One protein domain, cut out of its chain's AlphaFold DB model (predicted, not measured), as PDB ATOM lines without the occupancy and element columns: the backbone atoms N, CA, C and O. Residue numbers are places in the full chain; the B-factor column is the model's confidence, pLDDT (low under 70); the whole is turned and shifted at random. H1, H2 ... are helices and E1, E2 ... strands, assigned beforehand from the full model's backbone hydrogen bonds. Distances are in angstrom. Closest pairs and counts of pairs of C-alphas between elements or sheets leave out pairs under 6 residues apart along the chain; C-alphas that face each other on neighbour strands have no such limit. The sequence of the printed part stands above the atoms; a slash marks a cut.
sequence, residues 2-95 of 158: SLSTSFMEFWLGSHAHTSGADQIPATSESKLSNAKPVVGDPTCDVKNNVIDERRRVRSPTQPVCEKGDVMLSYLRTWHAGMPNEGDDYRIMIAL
ATOM      1  N   SER A   2     205.447 203.683 200.847       39.38
ATOM      2  CA  SER A   2     206.594 204.596 200.881       39.38
ATOM      3  C   SER A   2     207.856 203.795 201.192       39.38
ATOM      4  O   SER A   2     207.891 203.066 202.184       39.38
ATOM      5  N   LEU A   3     208.846 203.866 200.306       41.19
ATOM      6  CA  LEU A   3     210.132 203.204 200.462       41.19
ATOM      7  C   LEU A   3     210.865 203.820 201.660       41.19
ATOM      8  O   LEU A   3     211.318 204.958 201.603       41.19
ATOM      9  N   SER A   4     210.981 203.035 202.728       47.84
ATOM     10  CA  SER A   4     212.199 202.895 203.527       47.84
ATOM     11  C   SER A   4     213.044 204.150 203.756       47.84
ATOM     12  O   SER A   4     213.990 204.444 203.019       47.84
ATOM     13  N   THR A   5     212.789 204.844 204.852       51.47
ATOM     14  CA  THR A   5     213.631 205.959 205.266       51.47
ATOM     15  C   THR A   5     214.915 205.455 205.940       51.47
ATOM     16  O   THR A   5     214.945 205.157 207.142       51.47
ATOM     17  N   SER A   6     215.991 205.336 205.165       57.81
ATOM     18  CA  SER A   6     217.344 205.169 205.699       57.81
ATOM     19  C   SER A   6     217.916 206.525 206.107       57.81
ATOM     20  O   SER A   6     218.200 207.352 205.251       57.81
ATOM     21  N   PHE A   7     218.106 206.759 207.410       69.00
ATOM     22  CA  PHE A   7     218.665 208.022 207.927       69.00
ATOM     23  C   PHE A   7     220.076 207.890 208.487       69.00
ATOM     24  O   PHE A   7     220.508 208.730 209.268       69.00
ATOM     25  N   MET A   8     220.788 206.811 208.188       82.88
ATOM     26  CA  MET A   8     222.169 206.678 208.634       82.88
ATOM     27  C   MET A   8     223.013 206.282 207.446       82.88
ATOM     28  O   MET A   8     222.822 205.210 206.874       82.88
ATOM     29  N   GLU A   9     223.914 207.168 207.050       91.88
ATOM     30  CA  GLU A   9     224.919 206.794 206.075       91.88
ATOM     31  C   GLU A   9     226.033 206.016 206.761       91.88
ATOM     32  O   GLU A   9     226.423 206.326 207.884       91.88
ATOM     33  N   PHE A  10     226.539 204.999 206.076       93.50
ATOM     34  CA  PHE A  10     227.642 204.169 206.527       93.50
ATOM     35  C   PHE A  10     228.749 204.156 205.483       93.50
ATOM     36  O   PHE A  10     228.526 203.943 204.289       93.50
ATOM     37  N   TRP A  11     229.978 204.308 205.957       95.31
ATOM     38  CA  TRP A  11     231.174 204.279 205.130       95.31
ATOM     39  C   TRP A  11     231.799 202.891 205.188       95.31
ATOM     40  O   TRP A  11     232.690 202.593 205.989       95.31
ATOM     41  N   LEU A  12     231.286 202.003 204.338       94.38
ATOM     42  CA  LEU A  12     231.635 200.585 204.353       94.38
ATOM     43  C   LEU A  12     233.147 200.376 204.244       94.38
ATOM     44  O   LEU A  12     233.788 200.897 203.333       94.38
ATOM     45  N   GLY A  13     233.707 199.605 205.179       94.06
ATOM     46  CA  GLY A  13     235.133 199.284 205.269       94.06
ATOM     47  C   GLY A  13     236.010 200.332 205.966       94.06
ATOM     48  O   GLY A  13     237.197 200.073 206.141       94.06
ATOM     49  N   SER A  14     235.483 201.487 206.393       94.81
ATOM     50  CA  SER A  14     236.317 202.498 207.067       94.81
ATOM     51  C   SER A  14     236.922 201.980 208.378       94.81
ATOM     52  O   SER A  14     238.071 202.278 208.679       94.81
ATOM     53  N   HIS A  15     236.221 201.102 209.102       94.81
ATOM     54  CA  HIS A  15     236.713 200.481 210.338       94.81
ATOM     55  C   HIS A  15     238.038 199.705 210.191       94.81
ATOM     56  O   HIS A  15     238.722 199.487 211.192       94.81
ATOM     57  N   ALA A  16     238.377 199.251 208.979       94.88
ATOM     58  CA  ALA A  16     239.572 198.451 208.707       94.88
ATOM     59  C   ALA A  16     240.762 199.281 208.194       94.88
ATOM     60  O   ALA A  16     241.898 198.828 208.287       94.88
ATOM     61  N   HIS A  17     240.515 200.479 207.658       90.06
ATOM     62  CA  HIS A  17     241.518 201.263 206.921       90.06
ATOM     63  C   HIS A  17     241.735 202.665 207.487       90.06
ATOM     64  O   HIS A  17     242.288 203.520 206.805       90.06
ATOM     65  N   THR A  18     241.241 202.917 208.695       91.88
ATOM     66  CA  THR A  18     241.275 204.235 209.328       91.88
ATOM     67  C   THR A  18     241.583 204.083 210.814       91.88
ATOM     68  O   THR A  18     241.440 202.999 211.397       91.88
ATOM     69  N   SER A  19     242.034 205.164 211.433       93.25
ATOM     70  CA  SER A  19     242.396 205.231 212.845       93.25
ATOM     71  C   SER A  19     241.920 206.541 213.475       93.25
ATOM     72  O   SER A  19     241.417 207.427 212.788       93.25
ATOM     73  N   GLY A  20     242.125 206.701 214.786       91.75
ATOM     74  CA  GLY A  20     241.861 207.980 215.455       91.75
ATOM     75  C   GLY A  20     242.683 209.145 214.884       91.75
ATOM     76  O   GLY A  20     242.257 210.287 214.965       91.75
ATOM     77  N   ALA A  21     243.818 208.882 214.222       94.62
ATOM     78  CA  ALA A  21     244.596 209.934 213.566       94.62
ATOM     79  C   ALA A  21     243.855 210.590 212.384       94.62
ATOM     80  O   ALA A  21     244.208 211.701 211.983       94.62
ATOM     81  N   ASP A  22     242.826 209.934 211.847       96.19
ATOM     82  CA  ASP A  22     241.991 210.449 210.759       96.19
ATOM     83  C   ASP A  22     240.839 211.333 211.264       96.19
ATOM     84  O   ASP A  22     240.138 211.968 210.472       96.19
ATOM     85  N   GLN A  23     240.655 211.401 212.584       95.38
ATOM     86  CA  GLN A  23     239.639 212.212 213.243       95.38
ATOM     87  C   GLN A  23     240.176 213.596 213.620       95.38
ATOM     88  O   GLN A  23     241.386 213.824 213.720       95.38
ATOM     89  N   ILE A  24     239.266 214.551 213.785       95.31
ATOM     90  CA  ILE A  24     239.588 215.895 214.256       95.31
ATOM     91  C   ILE A  24     240.028 215.780 215.725       95.31
ATOM     92  O   ILE A  24     239.317 215.165 216.518       95.31
ATOM     93  N   PRO A  25     241.191 216.323 216.122       95.12
ATOM     94  CA  PRO A  25     241.596 216.316 217.522       95.12
ATOM     95  C   PRO A  25     240.721 217.277 218.330       95.12
ATOM     96  O   PRO A  25     240.405 218.380 217.880       95.12
ATOM     97  N   ALA A  26     240.360 216.876 219.544       94.75
ATOM     98  CA  ALA A  26     239.597 217.706 220.454       94.75
ATOM     99  C   ALA A  26     240.406 218.937 220.885       94.75
ATOM    100  O   ALA A  26     241.594 218.858 221.203       94.75
ATOM    101  N   THR A  27     239.728 220.075 220.939       93.62
ATOM    102  CA  THR A  27     240.247 221.363 221.406       93.62
ATOM    103  C   THR A  27     239.649 221.733 222.765       93.62
ATOM    104  O   THR A  27     238.739 221.063 223.260       93.62
ATOM    105  N   SER A  28     240.114 222.829 223.371       91.50
ATOM    106  CA  SER A  28     239.535 223.386 224.604       91.50
ATOM    107  C   SER A  28     238.056 223.764 224.469       91.50
ATOM    108  O   SER A  28     237.329 223.786 225.459       91.50
ATOM    109  N   GLU A  29     237.604 224.048 223.249       90.19
ATOM    110  CA  GLU A  29     236.227 224.427 222.927       90.19
ATOM    111  C   GLU A  29     235.348 223.217 222.589       90.19
ATOM    112  O   GLU A  29     234.129 223.363 222.474       90.19
ATOM    113  N   SER A  30     235.942 222.032 222.423       88.00
ATOM    114  CA  SER A  30     235.211 220.815 222.081       88.00
ATOM    115  C   SER A  30     234.261 220.416 223.211       88.00
ATOM    116  O   SER A  30     234.624 220.400 224.387       88.00
ATOM    117  N   LYS A  31     233.023 220.069 222.850       81.56
ATOM    118  CA  LYS A  31     231.969 219.686 223.797       81.56
ATOM    119  C   LYS A  31     231.438 218.304 223.446       81.56
ATOM    120  O   LYS A  31     231.098 218.048 222.297       81.56
ATOM    121  N   LEU A  32     231.306 217.444 224.450       70.38
ATOM    122  CA  LEU A  32     230.532 216.207 224.361       70.38
ATOM    123  C   LEU A  32     229.331 216.323 225.299       70.38
ATOM    124  O   LEU A  32     229.414 216.958 226.348       70.38
ATOM    125  N   SER A  33     228.209 215.709 224.925       67.69
ATOM    126  CA  SER A  33     226.964 215.777 225.704       67.69
ATOM    127  C   SER A  33     227.120 215.226 227.123       67.69
ATOM    128  O   SER A  33     226.575 215.794 228.062       67.69
ATOM    129  N   ASN A  34     227.896 214.150 227.275       65.00
ATOM    130  CA  ASN A  34     227.985 213.375 228.515       65.00
ATOM    131  C   ASN A  34     229.428 213.187 229.020       65.00
ATOM    132  O   ASN A  34     229.672 212.343 229.880       65.00
ATOM    133  N   ALA A  35     230.400 213.922 228.473       70.25
ATOM    134  CA  ALA A  35     231.806 213.788 228.845       70.25
ATOM    135  C   ALA A  35     232.577 215.097 228.634       70.25
ATOM    136  O   ALA A  35     232.157 215.972 227.880       70.25
ATOM    137  N   LYS A  36     233.732 215.221 229.290       78.62
ATOM    138  CA  LYS A  36     234.716 216.259 228.970       78.62
ATOM    139  C   LYS A  36     235.754 215.646 228.030       78.62
ATOM    140  O   LYS A  36     236.418 214.702 228.458       78.62
ATOM    141  N   PRO A  37     235.874 216.116 226.777       84.88
ATOM    142  CA  PRO A  37     236.912 215.619 225.887       84.88
ATOM    143  C   PRO A  37     238.293 216.013 226.424       84.88
ATOM    144  O   PRO A  37     238.462 217.078 227.022       84.88
ATOM    145  N   VAL A  38     239.276 215.140 226.222       90.06
ATOM    146  CA  VAL A  38     240.679 215.427 226.532       90.06
ATOM    147  C   VAL A  38     241.283 216.128 225.322       90.06
ATOM    148  O   VAL A  38     241.152 215.648 224.202       90.06
ATOM    149  N   VAL A  39     241.919 217.281 225.525       93.38
ATOM    150  CA  VAL A  39     242.540 218.033 224.424       93.38
ATOM    151  C   VAL A  39     243.593 217.167 223.732       93.38
ATOM    152  O   VAL A  39     244.469 216.610 224.389       93.38
ATOM    153  N   GLY A  40     243.509 217.084 222.406       93.38
ATOM    154  CA  GLY A  40     244.378 216.257 221.571       93.38
ATOM    155  C   GLY A  40     243.856 214.843 221.301       93.38
ATOM    156  O   GLY A  40     244.291 214.245 220.317       93.38
ATOM    157  N   ASP A  41     242.903 214.333 222.088       92.38
ATOM    158  CA  ASP A  41     242.256 213.050 221.793       92.38
ATOM    159  C   ASP A  41     241.372 213.167 220.543       92.38
ATOM    160  O   ASP A  41     240.822 214.237 220.263       92.38
ATOM    161  N   PRO A  42     241.202 212.083 219.774       92.38
ATOM    162  CA  PRO A  42     240.355 212.114 218.593       92.38
ATOM    163  C   PRO A  42     238.870 212.294 218.955       92.38
ATOM    164  O   PRO A  42     238.347 211.618 219.844       92.38
ATOM    165  N   THR A  43     238.177 213.195 218.254       91.12
ATOM    166  CA  THR A  43     236.712 213.322 218.323       91.12
ATOM    167  C   THR A  43     236.027 212.300 217.410       91.12
ATOM    168  O   THR A  43     236.674 211.522 216.717       91.12
ATOM    169  N   CYS A  44     234.693 212.285 217.381       88.50
ATOM    170  CA  CYS A  44     233.955 211.443 216.436       88.50
ATOM    171  C   CYS A  44     234.018 211.955 214.984       88.50
ATOM    172  O   CYS A  44     233.748 211.177 214.068       88.50
ATOM    173  N   ASP A  45     234.372 213.225 214.769       91.62
ATOM    174  CA  ASP A  45     234.360 213.847 213.447       91.62
ATOM    175  C   ASP A  45     235.607 213.462 212.652       91.62
ATOM    176  O   ASP A  45     236.733 213.533 213.142       91.62
ATOM    177  N   VAL A  46     235.417 213.070 211.395       94.94
ATOM    178  CA  VAL A  46     236.504 212.701 210.479       94.94
ATOM    179  C   VAL A  46     236.982 213.941 209.726       94.94
ATOM    180  O   VAL A  46     236.184 214.793 209.340       94.94
ATOM    181  N   LYS A  47     238.290 214.055 209.481       96.31
ATOM    182  CA  LYS A  47     238.864 215.169 208.712       96.31
ATOM    183  C   LYS A  47     238.319 215.196 207.276       96.31
ATOM    184  O   LYS A  47     238.326 214.178 206.586       96.31
ATOM    185  N   ASN A  48     237.938 216.380 206.789       95.75
ATOM    186  CA  ASN A  48     237.325 216.555 205.462       95.75
ATOM    187  C   ASN A  48     238.161 215.981 204.309       95.75
ATOM    188  O   ASN A  48     237.624 215.292 203.448       95.75
ATOM    189  N   ASN A  49     239.481 216.190 204.311       96.69
ATOM    190  CA  ASN A  49     240.349 215.654 203.258       96.69
ATOM    191  C   ASN A  49     240.345 214.115 203.228       96.69
ATOM    192  O   ASN A  49     240.371 213.523 202.153       96.69
ATOM    193  N   VAL A  50     240.253 213.468 204.394       96.62
ATOM    194  CA  VAL A  50     240.189 212.004 204.504       96.62
ATOM    195  C   VAL A  50     238.831 211.492 204.010       96.62
ATOM    196  O   VAL A  50     238.762 210.481 203.309       96.62
ATOM    197  N   ILE A  51     237.745 212.211 204.316       95.56
ATOM    198  CA  ILE A  51     236.412 211.932 203.762       95.56
ATOM    199  C   ILE A  51     236.463 211.986 202.228       95.56
ATOM    200  O   ILE A  51     236.018 211.046 201.568       95.56
ATOM    201  N   ASP A  52     237.036 213.044 201.651       95.81
ATOM    202  CA  ASP A  52     237.117 213.235 200.200       95.81
ATOM    203  C   ASP A  52     237.960 212.157 199.507       95.81
ATOM    204  O   ASP A  52     237.561 211.611 198.475       95.81
ATOM    205  N   GLU A  53     239.101 211.793 200.092       95.12
ATOM    206  CA  GLU A  53     239.926 210.677 199.623       95.12
ATOM    207  C   GLU A  53     239.154 209.357 199.664       95.12
ATOM    208  O   GLU A  53     239.165 208.594 198.693       95.12
ATOM    209  N   ARG A  54     238.411 209.106 200.749       94.62
ATOM    210  CA  ARG A  54     237.588 207.904 200.864       94.62
ATOM    211  C   ARG A  54     236.483 207.875 199.815       94.62
ATOM    212  O   ARG A  54     236.281 206.808 199.239       94.62
ATOM    213  N   ARG A  55     235.816 208.999 199.508       95.12
ATOM    214  CA  ARG A  55     234.770 209.066 198.460       95.12
ATOM    215  C   ARG A  55     235.288 208.609 197.098       95.12
ATOM    216  O   ARG A  55     234.550 207.951 196.372       95.12
ATOM    217  N   ARG A  56     236.552 208.903 196.772       94.62
ATOM    218  CA  ARG A  56     237.183 208.469 195.509       94.62
ATOM    219  C   ARG A  56     237.359 206.953 195.420       94.62
ATOM    220  O   ARG A  56     237.334 206.409 194.324       94.62
ATOM    221  N   VAL A  57     237.534 206.281 196.558       92.38
ATOM    222  CA  VAL A  57     237.637 204.816 196.635       92.38
ATOM    223  C   VAL A  57     236.252 204.182 196.730       92.38
ATOM    224  O   VAL A  57     235.943 203.231 196.014       92.38
ATOM    225  N   ARG A  58     235.424 204.680 197.654       93.00
ATOM    226  CA  ARG A  58     234.073 204.195 197.919       93.00
ATOM    227  C   ARG A  58     233.243 205.246 198.657       93.00
ATOM    228  O   ARG A  58     233.503 205.544 199.823       93.00
ATOM    229  N   SER A  59     232.195 205.720 197.994       92.75
ATOM    230  CA  SER A  59     231.155 206.573 198.578       92.75
ATOM    231  C   SER A  59     230.382 205.883 199.716       92.75
ATOM    232  O   SER A  59     230.329 204.646 199.762       92.75
ATOM    233  N   PRO A  60     229.756 206.657 200.627       94.62
ATOM    234  CA  PRO A  60     228.895 206.099 201.662       94.62
ATOM    235  C   PRO A  60     227.673 205.387 201.075       94.62
ATOM    236  O   PRO A  60     227.291 205.585 199.923       94.62
ATOM    237  N   THR A  61     227.049 204.540 201.886       91.62
ATOM    238  CA  THR A  61     225.806 203.833 201.556       91.62
ATOM    239  C   THR A  61     224.782 204.073 202.657       91.62
ATOM    240  O   THR A  61     225.134 204.067 203.832       91.62
ATOM    241  N   GLN A  62     223.518 204.251 202.286       90.81
ATOM    242  CA  GLN A  62     222.398 204.391 203.216       90.81
ATOM    243  C   GLN A  62     221.499 203.152 203.087       90.81
ATOM    244  O   GLN A  62     220.739 203.050 202.123       90.81
ATOM    245  N   PRO A  63     221.633 202.152 203.980       87.38
ATOM    246  CA  PRO A  63     220.872 200.915 203.887       87.38
ATOM    247  C   PRO A  63     219.414 201.145 204.270       87.38
ATOM    248  O   PRO A  63     219.111 201.762 205.290       87.38
ATOM    249  N   VAL A  64     218.514 200.605 203.465       85.94
ATOM    250  CA  VAL A  64     217.083 200.537 203.752       85.94
ATOM    251  C   VAL A  64     216.834 199.533 204.877       85.94
ATOM    252  O   VAL A  64     217.332 198.411 204.810       85.94
ATOM    253  N   CYS A  65     216.075 199.938 205.896       83.06
ATOM    254  CA  CYS A  65     215.675 199.066 206.999       83.06
ATOM    255  C   CYS A  65     214.202 199.264 207.342       83.06
ATOM    256  O   CYS A  65     213.702 200.392 207.345       83.06
ATOM    257  N   GLU A  66     213.539 198.169 207.680       84.38
ATOM    258  CA  GLU A  66     212.163 198.120 208.148       84.38
ATOM    259  C   GLU A  66     212.105 197.916 209.667       84.38
ATOM    260  O   GLU A  66     213.081 197.560 210.336       84.38
ATOM    261  N   LYS A  67     210.934 198.169 210.258       83.88
ATOM    262  CA  LYS A  67     210.731 197.935 211.689       83.88
ATOM    263  C   LYS A  67     210.889 196.442 211.987       83.88
ATOM    264  O   LYS A  67     210.114 195.630 211.497       83.88
ATOM    265  N   GLY A  68     211.820 196.118 212.879       86.25
ATOM    266  CA  GLY A  68     212.158 194.740 213.241       86.25
ATOM    267  C   GLY A  68     213.520 194.302 212.711       86.25
ATOM    268  O   GLY A  68     214.084 193.351 213.248       86.25
ATOM    269  N   ASP A  69     214.085 195.034 211.748       89.44
ATOM    270  CA  ASP A  69     215.445 194.787 211.282       89.44
ATOM    271  C   ASP A  69     216.472 195.095 212.373       89.44
ATOM    272  O   ASP A  69     216.357 196.063 213.135       89.44
ATOM    273  N   VAL A  70     217.522 194.277 212.410       90.75
ATOM    274  CA  VAL A  70     218.665 194.449 213.306       90.75
ATOM    275  C   VAL A  70     219.900 194.751 212.472       90.75
ATOM    276  O   VAL A  70     220.349 193.926 211.679       90.75
ATOM    277  N   MET A  71     220.481 195.931 212.686       89.88
ATOM    278  CA  MET A  71     221.757 196.311 212.087       89.88
ATOM    279  C   MET A  71     222.906 196.030 213.052       89.88
ATOM    280  O   MET A  71     222.910 196.501 214.188       89.88
ATOM    281  N   LEU A  72     223.913 195.304 212.568       92.69
ATOM    282  CA  LEU A  72     225.180 195.107 213.264       92.69
ATOM    283  C   LEU A  72     226.266 195.917 212.559       92.69
ATOM    284  O   LEU A  72     226.576 195.674 211.393       92.69
ATOM    285  N   SER A  73     226.863 196.867 213.274       91.94
ATOM    286  CA  SER A  73     227.966 197.680 212.764       91.94
ATOM    287  C   SER A  73     229.150 197.638 213.712       91.94
ATOM    288  O   SER A  73     228.995 197.727 214.931       91.94
ATOM    289  N   TYR A  74     230.353 197.574 213.153       94.00
ATOM    290  CA  TYR A  74     231.567 197.730 213.937       94.00
ATOM    291  C   TYR A  74     231.683 199.178 214.448       94.00
ATOM    292  O   TYR A  74     231.501 200.101 213.657       94.00
ATOM    293  N   LEU A  75     232.042 199.380 215.724       89.94
ATOM    294  CA  LEU A  75     232.040 200.694 216.400       89.94
ATOM    295  C   LEU A  75     232.850 201.780 215.666       89.94
ATOM    296  O   LEU A  75     232.436 202.930 215.623       89.94
ATOM    297  N   ARG A  76     233.991 201.414 215.064       92.56
ATOM    298  CA  ARG A  76     234.852 202.330 214.284       92.56
ATOM    299  C   ARG A  76     234.364 202.586 212.849       92.56
ATOM    300  O   ARG A  76     235.036 203.288 212.100       92.56
ATOM    301  N   THR A  77     233.252 201.987 212.417       95.19
ATOM    302  CA  THR A  77     232.693 202.275 211.086       95.19
ATOM    303  C   THR A  77     232.155 203.692 211.101       95.19
ATOM    304  O   THR A  77     231.327 204.019 211.948       95.19
ATOM    305  N   TRP A  78     232.608 204.525 210.169       95.56
ATOM    306  CA  TRP A  78     232.144 205.901 210.098       95.56
ATOM    307  C   TRP A  78     230.704 205.909 209.634       95.56
ATOM    308  O   TRP A  78     230.303 205.136 208.753       95.56
ATOM    309  N   HIS A  79     229.941 206.794 210.245       94.00
ATOM    310  CA  HIS A  79     228.536 206.937 209.983       94.00
ATOM    311  C   HIS A  79     228.089 208.345 210.333       94.00
ATOM    312  O   HIS A  79     228.695 208.998 211.182       94.00
ATOM    313  N   ALA A  80     227.007 208.787 209.711       91.44
ATOM    314  CA  ALA A  80     226.375 210.047 210.051       91.44
ATOM    315  C   ALA A  80     224.856 209.891 210.029       91.44
ATOM    316  O   ALA A  80     224.302 209.182 209.185       91.44
ATOM    317  N   GLY A  81     224.195 210.541 210.986       87.81
ATOM    318  CA  GLY A  81     222.749 210.713 210.956       87.81
ATOM    319  C   GLY A  81     222.376 211.714 209.866       87.81
ATOM    320  O   GLY A  81     222.935 212.807 209.817       87.81
ATOM    321  N   MET A  82     221.440 211.337 209.005       88.00
ATOM    322  CA  MET A  82     220.928 212.164 207.917       88.00
ATOM    323  C   MET A  82     219.613 212.843 208.326       88.00
ATOM    324  O   MET A  82     218.892 212.284 209.160       88.00
ATOM    325  N   PRO A  83     219.286 214.024 207.764       83.69
ATOM    326  CA  PRO A  83     218.053 214.745 208.080       83.69
ATOM    327  C   PRO A  83     216.798 213.887 207.894       83.69
ATOM    328  O   PRO A  83     216.690 213.183 206.895       83.69
ATOM    329  N   ASN A  84     215.851 213.979 208.836       82.00
ATOM    330  CA  ASN A  84     214.515 213.392 208.704       82.00
ATOM    331  C   ASN A  84     213.554 214.389 208.062       82.00
ATOM    332  O   ASN A  84     213.119 215.327 208.722       82.00
ATOM    333  N   GLU A  85     213.248 214.178 206.784       82.19
ATOM    334  CA  GLU A  85     212.312 215.007 206.012       82.19
ATOM    335  C   GLU A  85     210.853 214.524 206.118       82.19
ATOM    336  O   GLU A  85     209.960 215.151 205.556       82.19
ATOM    337  N   GLY A  86     210.600 213.406 206.808       79.44
ATOM    338  CA  GLY A  86     209.254 212.876 207.025       79.44
ATOM    339  C   GLY A  86     208.556 213.478 208.246       79.44
ATOM    340  O   GLY A  86     209.201 213.963 209.175       79.44
ATOM    341  N   ASP A  87     207.227 213.369 208.268       83.38
ATOM    342  CA  ASP A  87     206.387 213.850 209.376       83.38
ATOM    343  C   ASP A  87     206.429 212.933 210.614       83.38
ATOM    344  O   ASP A  87     206.061 213.338 211.717       83.38
ATOM    345  N   ASP A  88     206.893 211.692 210.446       82.19
ATOM    346  CA  ASP A  88     206.952 210.690 211.507       82.19
ATOM    347  C   ASP A  88     208.298 210.693 212.249       82.19
ATOM    348  O   ASP A  88     209.381 210.800 211.662       82.19
ATOM    349  N   TYR A  89     208.247 210.479 213.568       81.31
ATOM    350  CA  TYR A  89     209.450 210.266 214.371       81.31
ATOM    351  C   TYR A  89     210.111 208.924 214.055       81.31
ATOM    352  O   TYR A  89     209.480 207.865 214.079       81.31
ATOM    353  N   ARG A  90     211.435 208.953 213.887       77.56
ATOM    354  CA  ARG A  90     212.257 207.758 213.691       77.56
ATOM    355  C   ARG A  90     213.034 207.418 214.960       77.56
ATOM    356  O   ARG A  90     213.989 208.104 215.314       77.56
ATOM    357  N   ILE A  91     212.644 206.332 215.623       82.25
ATOM    358  CA  ILE A  91     213.252 205.877 216.880       82.25
ATOM    359  C   ILE A  91     214.142 204.661 216.602       82.25
ATOM    360  O   ILE A  91     213.691 203.674 216.026       82.25
ATOM    361  N   MET A  92     215.404 204.729 217.032       85.12
ATOM    362  CA  MET A  92     216.369 203.632 216.958       85.12
ATOM    363  C   MET A  92     216.843 203.272 218.365       85.12
ATOM    364  O   MET A  92     217.128 204.155 219.172       85.12
ATOM    365  N   ILE A  93     216.967 201.973 218.638       88.19
ATOM    366  CA  ILE A  93     217.613 201.462 219.849       88.19
ATOM    367  C   ILE A  93     219.036 201.057 219.474       88.19
ATOM    368  O   ILE A  93     219.228 200.206 218.608       88.19
ATOM    369  N   ALA A  94     220.027 201.670 220.120       87.94
ATOM    370  CA  ALA A  94     221.434 201.346 219.931       87.94
ATOM    371  C   ALA A  94     221.959 200.553 221.132       87.94
ATOM    372  O   ALA A  94     221.800 200.973 222.279       87.94
ATOM    373  N   LEU A  95     222.609 199.421 220.859       90.44
ATOM    374  CA  LEU A  95     223.267 198.583 221.860       90.44
ATOM    375  C   LEU A  95     224.755 198.472 221.521       90.44
ATOM    376  O   LEU A  95     225.120 198.152 220.390       90.44
TER     377      LEU A  95
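AT A GLANCE: This is residues 2 to 95 of the 158 residues of the protein "Phytanoyl-dioxygenase family protein" of Sclerotinia borealis (strain F-4128) (UniProt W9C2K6). Little regular structure: a small two-strand sheet near the middle, E1 with E4, and away from it a hairpin, E2 and E3, that leads into H2, with long loops at residues 26 to 41 within the hairpin and at residues 58 to 78 from H2 back to E4. The 94 printed residues hold E1, H1, E2, E3, H2, E4 in order, both sheets antiparallel, class mixed, with 28 residues in named elements. The whole is only just loose, close to compact, with radius of gyration of the C-alphas 15.3 A and spans 44 by 34 by 24 A.

HOW THE PARTS SIT: Look first at the hairpin of E2, residues 23 to 25, and E3, residues 42 to 46: N 24 and O 45 are 2.8 A apart. E1, residues 8 to 10, and E4, residues 79 to 81, put N 9 and O 80 at 3.0 A. H1, residues 14 to 17, and H2, residues 48 to 57, are only just apart, closest 8.3 A. H2 has 5 of 6 O i to N i+4 pairs within hydrogen-bond range; H1 is too short for one.

IN THESE COORDINATES: Find C-alpha 8 at (222.169, 206.678, 208.634), where E1 begins. From C-alpha 48 at (237.325, 216.555, 205.462), H2 runs 14.7 A; E3 spans 9.0 A.

THE WHOLE: The farthest C-alphas, Ser 2 and Val 39, are 45.0 A apart. The printed part has no cut; links E2 to E3 and H2 to E4 are long. Residues 2 to 7 and 33 to 34 have pLDDT under 70.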